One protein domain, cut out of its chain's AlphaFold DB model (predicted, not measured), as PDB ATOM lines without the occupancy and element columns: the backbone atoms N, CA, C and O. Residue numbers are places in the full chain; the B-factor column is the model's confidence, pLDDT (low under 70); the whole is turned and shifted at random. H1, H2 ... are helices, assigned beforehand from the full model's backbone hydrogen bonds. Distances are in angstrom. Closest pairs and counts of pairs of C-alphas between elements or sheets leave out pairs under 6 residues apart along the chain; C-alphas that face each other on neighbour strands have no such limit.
ATOM      1  N   THR A   2     261.285 382.718 322.977       61.72
ATOM      2  CA  THR A   2     262.397 382.528 323.918       61.72
ATOM      3  C   THR A   2     262.610 381.027 324.118       61.72
ATOM      4  O   THR A   2     261.658 380.281 324.335       61.72
ATOM      5  N   ASN A   3     263.848 380.562 323.959       84.44
ATOM      6  CA  ASN A   3     264.198 379.155 324.122       84.44
ATOM      7  C   ASN A   3     264.118 378.804 325.617       84.44
ATOM      8  O   ASN A   3     264.844 379.396 326.412       84.44
ATOM      9  N   ALA A   4     263.255 377.860 326.005       85.75
ATOM     10  CA  ALA A   4     263.017 377.505 327.408       85.75
ATOM     11  C   ALA A   4     264.308 377.167 328.182       85.75
ATOM     12  O   ALA A   4     264.426 377.502 329.360       85.75
ATOM     13  N   LYS A   5     265.312 376.588 327.505       87.19
ATOM     14  CA  LYS A   5     266.628 376.301 328.099       87.19
ATOM     15  C   LYS A   5     267.376 377.576 328.503       87.19
ATOM     16  O   LYS A   5     267.995 377.608 329.560       87.19
ATOM     17  N   LEU A   6     267.287 378.633 327.692       87.81
ATOM     18  CA  LEU A   6     267.906 379.927 327.997       87.81
ATOM     19  C   LEU A   6     267.210 380.609 329.177       87.81
ATOM     20  O   LEU A   6     267.883 381.145 330.047       87.81
ATOM     21  N   SER A   7     265.877 380.558 329.241       90.62
ATOM     22  CA  SER A   7     265.127 381.123 330.371       90.62
ATOM     23  C   SER A   7     265.483 380.445 331.694       90.62
ATOM     24  O   SER A   7     265.689 381.135 332.688       90.62
ATOM     25  N   LEU A   8     265.618 379.115 331.700       91.94
ATOM     26  CA  LEU A   8     266.020 378.371 332.893       91.94
ATOM     27  C   LEU A   8     267.440 378.739 333.349       91.94
ATOM     28  O   LEU A   8     267.654 378.992 334.531       91.94
ATOM     29  N   ALA A   9     268.389 378.826 332.413       92.50
ATOM     30  CA  ALA A   9     269.762 379.223 332.721       92.50
ATOM     31  C   ALA A   9     269.836 380.635 333.330       92.50
ATOM     32  O   ALA A   9     270.586 380.867 334.277       92.50
ATOM     33  N   VAL A  10     269.020 381.573 332.834       92.25
ATOM     34  CA  VAL A  10     268.937 382.928 333.399       92.25
ATOM     35  C   VAL A  10     268.376 382.907 334.821       92.25
ATOM     36  O   VAL A  10     268.930 383.574 335.689       92.25
ATOM     37  N   LEU A  11     267.318 382.137 335.088       92.88
ATOM     38  CA  LEU A  11     266.742 382.035 336.435       92.88
ATOM     39  C   LEU A  11     267.731 381.440 337.442       92.88
ATOM     40  O   LEU A  11     267.839 381.961 338.549       92.88
ATOM     41  N   ALA A  12     268.481 380.408 337.047       93.56
ATOM     42  CA  ALA A  12     269.539 379.843 337.881       93.56
ATOM     43  C   ALA A  12     270.594 380.905 338.228       93.56
ATOM     44  O   ALA A  12     270.921 381.094 339.398       93.56
ATOM     45  N   ARG A  13     271.041 381.684 337.234       91.19
ATOM     46  CA  ARG A  13     272.035 382.739 337.460       91.19
ATOM     47  C   ARG A  13     271.520 383.876 338.345       91.19
ATOM     48  O   ARG A  13     272.282 384.440 339.124       91.19
ATOM     49  N   VAL A  14     270.237 384.222 338.234       94.06
ATOM     50  CA  VAL A  14     269.600 385.208 339.121       94.06
ATOM     51  C   VAL A  14     269.513 384.675 340.551       94.06
ATOM     52  O   VAL A  14     269.768 385.431 341.481       94.06
ATOM     53  N   ALA A  15     269.198 383.392 340.742       91.75
ATOM     54  CA  ALA A  15     269.138 382.787 342.070       91.75
ATOM     55  C   ALA A  15     270.505 382.796 342.772       91.75
ATOM     56  O   ALA A  15     270.578 383.190 343.931       91.75
ATOM     57  N   GLU A  16     271.579 382.443 342.060       92.62
ATOM     58  CA  GLU A  16     272.957 382.544 342.567       92.62
ATOM     59  C   GLU A  16     273.294 383.981 342.991       92.62
ATOM     60  O   GLU A  16     273.775 384.210 344.095       92.62
ATOM     61  N   PHE A  17     272.966 384.968 342.153       93.00
ATOM     62  CA  PHE A  17     273.212 386.377 342.463       93.00
ATOM     63  C   PHE A  17     272.464 386.852 343.719       93.00
ATOM     64  O   PHE A  17     273.016 387.592 344.529       93.00
ATOM     65  N   LEU A  18     271.214 386.418 343.907       92.56
ATOM     66  CA  LEU A  18     270.430 386.767 345.094       92.56
ATOM     67  C   LEU A  18     270.988 386.147 346.385       92.56
ATOM     68  O   LEU A  18     270.763 386.713 347.448       92.56
ATOM     69  N   GLN A  19     271.716 385.027 346.310       88.94
ATOM     70  CA  GLN A  19     272.364 384.407 347.475       88.94
ATOM     71  C   GLN A  19     273.604 385.174 347.952       88.94
ATOM     72  O   GLN A  19     273.985 385.054 349.113       88.94
ATOM     73  N   GLU A  20     274.229 385.958 347.073       90.00
ATOM     74  CA  GLU A  20     275.415 386.764 347.385       90.00
ATOM     75  C   GLU A  20     275.061 388.178 347.888       90.00
ATOM     76  O   GLU A  20     275.929 388.901 348.381       90.00
ATOM     77  N   LEU A  21     273.795 388.590 347.766       90.62
ATOM     78  CA  LEU A  21     273.312 389.906 348.182       90.62
ATOM     79  C   LEU A  21     273.059 389.981 349.700       90.62
ATOM     80  O   LEU A  21     272.605 389.008 350.304       90.62
ATOM     81  N   PRO A  22     273.261 391.157 350.326       87.94
ATOM     82  CA  PRO A  22     272.804 391.409 351.686       87.94
ATOM     83  C   PRO A  22     271.295 391.187 351.831       87.94
ATOM     84  O   PRO A  22     270.509 391.568 350.963       87.94
ATOM     85  N   GLU A  23     270.871 390.655 352.975       84.00
ATOM     86  CA  GLU A  23     269.456 390.365 353.245       84.00
ATOM     87  C   GLU A  23     268.566 391.615 353.137       84.00
ATOM     88  O   GLU A  23     267.448 391.542 352.626       84.00
ATOM     89  N   ALA A  24     269.085 392.781 353.538       80.25
ATOM     90  CA  ALA A  24     268.394 394.060 353.389       80.25
ATOM     91  C   ALA A  24     268.096 394.395 351.915       80.25
ATOM     92  O   ALA A  24     266.988 394.821 351.594       80.25
ATOM     93  N   ASP A  25     269.039 394.136 351.008       82.00
ATOM     94  CA  ASP A  25     268.867 394.413 349.579       82.00
ATOM     95  C   ASP A  25     267.878 393.430 348.939       82.00
ATOM     96  O   ASP A  25     267.064 393.810 348.092       82.00
ATOM     97  N   VAL A  26     267.888 392.169 349.381       87.88
ATOM     98  CA  VAL A  26     266.902 391.162 348.963       87.88
ATOM     99  C   VAL A  26     265.500 391.532 349.459       87.88
ATOM    100  O   VAL A  26     264.535 391.444 348.695       87.88
ATOM    101  N   ALA A  27     265.373 392.008 350.701       82.06
ATOM    102  CA  ALA A  27     264.112 392.504 351.246       82.06
ATOM    103  C   ALA A  27     263.604 393.732 350.473       82.06
ATOM    104  O   ALA A  27     262.410 393.841 350.187       82.06
ATOM    105  N   ASP A  28     264.499 394.633 350.072       78.25
ATOM    106  CA  ASP A  28     264.166 395.805 349.267       78.25
ATOM    107  C   ASP A  28     263.719 395.424 347.851       78.25
ATOM    108  O   ASP A  28     262.770 396.017 347.330       78.25
ATOM    109  N   LEU A  29     264.335 394.407 347.241       86.88
ATOM    110  CA  LEU A  29     263.887 393.828 345.971       86.88
ATOM    111  C   LEU A  29     262.490 393.202 346.108       86.88
ATOM    112  O   LEU A  29     261.621 393.460 345.274       86.88
ATOM    113  N   ALA A  30     262.248 392.431 347.173       84.38
ATOM    114  CA  ALA A  30     260.954 391.799 347.439       84.38
ATOM    115  C   ALA A  30     259.839 392.824 347.717       84.38
ATOM    116  O   ALA A  30     258.710 392.655 347.259       84.38
ATOM    117  N   ALA A  31     260.161 393.916 348.415       83.19
ATOM    118  CA  ALA A  31     259.247 395.023 348.690       83.19
ATOM    119  C   ALA A  31     259.043 395.969 347.490       83.19
ATOM    120  O   ALA A  31     258.265 396.919 347.584       83.19
ATOM    121  N   GLY A  32     259.757 395.762 346.376       85.94
ATOM    122  CA  GLY A  32     259.713 396.638 345.202       85.94
ATOM    123  C   GLY A  32     260.381 398.005 345.406       85.94
ATOM    124  O   GLY A  32     260.151 398.924 344.620       85.94
ATOM    125  N   ARG A  33     261.204 398.154 346.450       75.94
ATOM    126  CA  ARG A  33     262.014 399.352 346.731       75.94
ATOM    127  C   ARG A  33     263.335 399.356 345.955       75.94
ATOM    128  O   ARG A  33     263.882 400.424 345.694       75.94
ATOM    129  N   ALA A  34     263.795 398.185 345.514       84.88
ATOM    130  CA  ALA A  34     264.931 398.007 344.615       84.88
ATOM    131  C   ALA A  34     264.518 397.298 343.312       84.88
ATOM    132  O   ALA A  34     263.464 396.668 343.225       84.88
ATOM    133  N   ARG A  35     265.357 397.397 342.269       87.25
ATOM    134  CA  ARG A  35     265.140 396.719 340.978       87.25
ATOM    135  C   ARG A  35     266.441 396.204 340.374       87.25
ATOM    136  O   ARG A  35     267.470 396.869 340.467       87.25
ATOM    137  N   LEU A  36     266.361 395.084 339.661       89.31
ATOM    138  CA  LEU A  36     267.448 394.586 338.820       89.31
ATOM    139  C   LEU A  36     267.391 395.248 337.439       89.31
ATOM    140  O   LEU A  36     266.315 395.410 336.859       89.31
ATOM    141  N   ALA A  37     268.548 395.625 336.902       87.69
ATOM    142  CA  ALA A  37     268.661 396.208 335.571       87.69
ATOM    143  C   ALA A  37     269.725 395.470 334.755       87.69
ATOM    144  O   ALA A  37     270.765 395.078 335.275       87.69
ATOM    145  N   VAL A  38     269.468 395.290 333.459       85.31
ATOM    146  CA  VAL A  38     270.410 394.616 332.559       85.31
ATOM    147  C   VAL A  38     271.439 395.626 332.067       85.31
ATOM    148  O   VAL A  38     271.096 396.555 331.333       85.31
ATOM    149  N   VAL A  39     272.701 395.430 332.438       86.38
ATOM    150  CA  VAL A  39     273.840 396.210 331.936       86.38
ATOM    151  C   VAL A  39     274.600 395.342 330.928       86.38
ATOM    152  O   VAL A  39     275.141 394.308 331.317       86.38
ATOM    153  N   PRO A  40     274.614 395.692 329.628       84.19
ATOM    154  CA  PRO A  40     275.418 394.967 328.653       84.19
ATOM    155  C   PRO A  40     276.905 395.024 329.011       84.19
ATOM    156  O   PRO A  40     277.399 396.056 329.462       84.19
ATOM    157  N   PHE A  41     277.634 393.938 328.765       77.25
ATOM    158  CA  PHE A  41     279.082 393.923 328.947       77.25
ATOM    159  C   PHE A  41     279.746 395.014 328.087       77.25
ATOM    160  O   PHE A  41     279.428 395.152 326.904       77.25
ATOM    161  N   GLY A  42     280.631 395.811 328.691       79.25
ATOM    162  CA  GLY A  42     281.262 396.973 328.053       79.25
ATOM    163  C   GLY A  42     280.419 398.256 328.053       79.25
ATOM    164  O   GLY A  42     280.897 399.289 327.588       79.25
TER     165      GLY A  42
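What this domain is: This is residues 2 to 42 of the 139 residues of an uncharacterized protein of Micromonospora globispora (UniProt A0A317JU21). A long helix, H1, and a short helix, H2, make an uneven V, with H2 folding back after a tight turn at the far end of H1. From the end of H2 a tail with no named element, residues 31 to 42, runs on away from both helices, and its residues 37 to 42 stick out. The printed part has 41 residues with two named helices, H1 then H2, and no named strand; the class is all helix. The whole is loose, with a radius of gyration of the C-alphas of 12.1 A and spans of 32 by 23 by 18 A.

How they stand to each other: H1, residues 4 to 20, is joined by a tight link of 2 residues to H2, residues 23 to 30. The two helices are close but not clearly touching, with 1 pair of C-alphas within 8 A. Their closest C-alphas, those of Leu 18 and Val 26, are 6.8 A apart. Their lines stand at a steep tilt of 39 degrees, and they run opposite ways. Their centres are 17.2 A apart. Residues 2 to 13, of which 4 to 13 belong to H1, stand free, as do residues 19 to 24. In H1 and H2 every pair of O i and N i+4 is within hydrogen-bond range.

Where its parts are: H1 runs from Ala 4, with its C-alpha at (263.017, 377.505, 327.408), to Glu 20 and is 25.3 A long from first to last C-alpha. H2 runs from Glu 23 to Ala 30, where the C-alpha is at (260.954, 391.799, 347.439), and is 10.4 A long. The last printed C-alpha, that of Gly 42, is at (281.262, 396.973, 328.053).

The domain as a whole: The two C-alphas farthest apart, those of Asn 3 and Ala 24, are 33.1 A apart. The printed part has no cut. The mean pLDDT of the printed part is 86.5, and residue 2 is under 70.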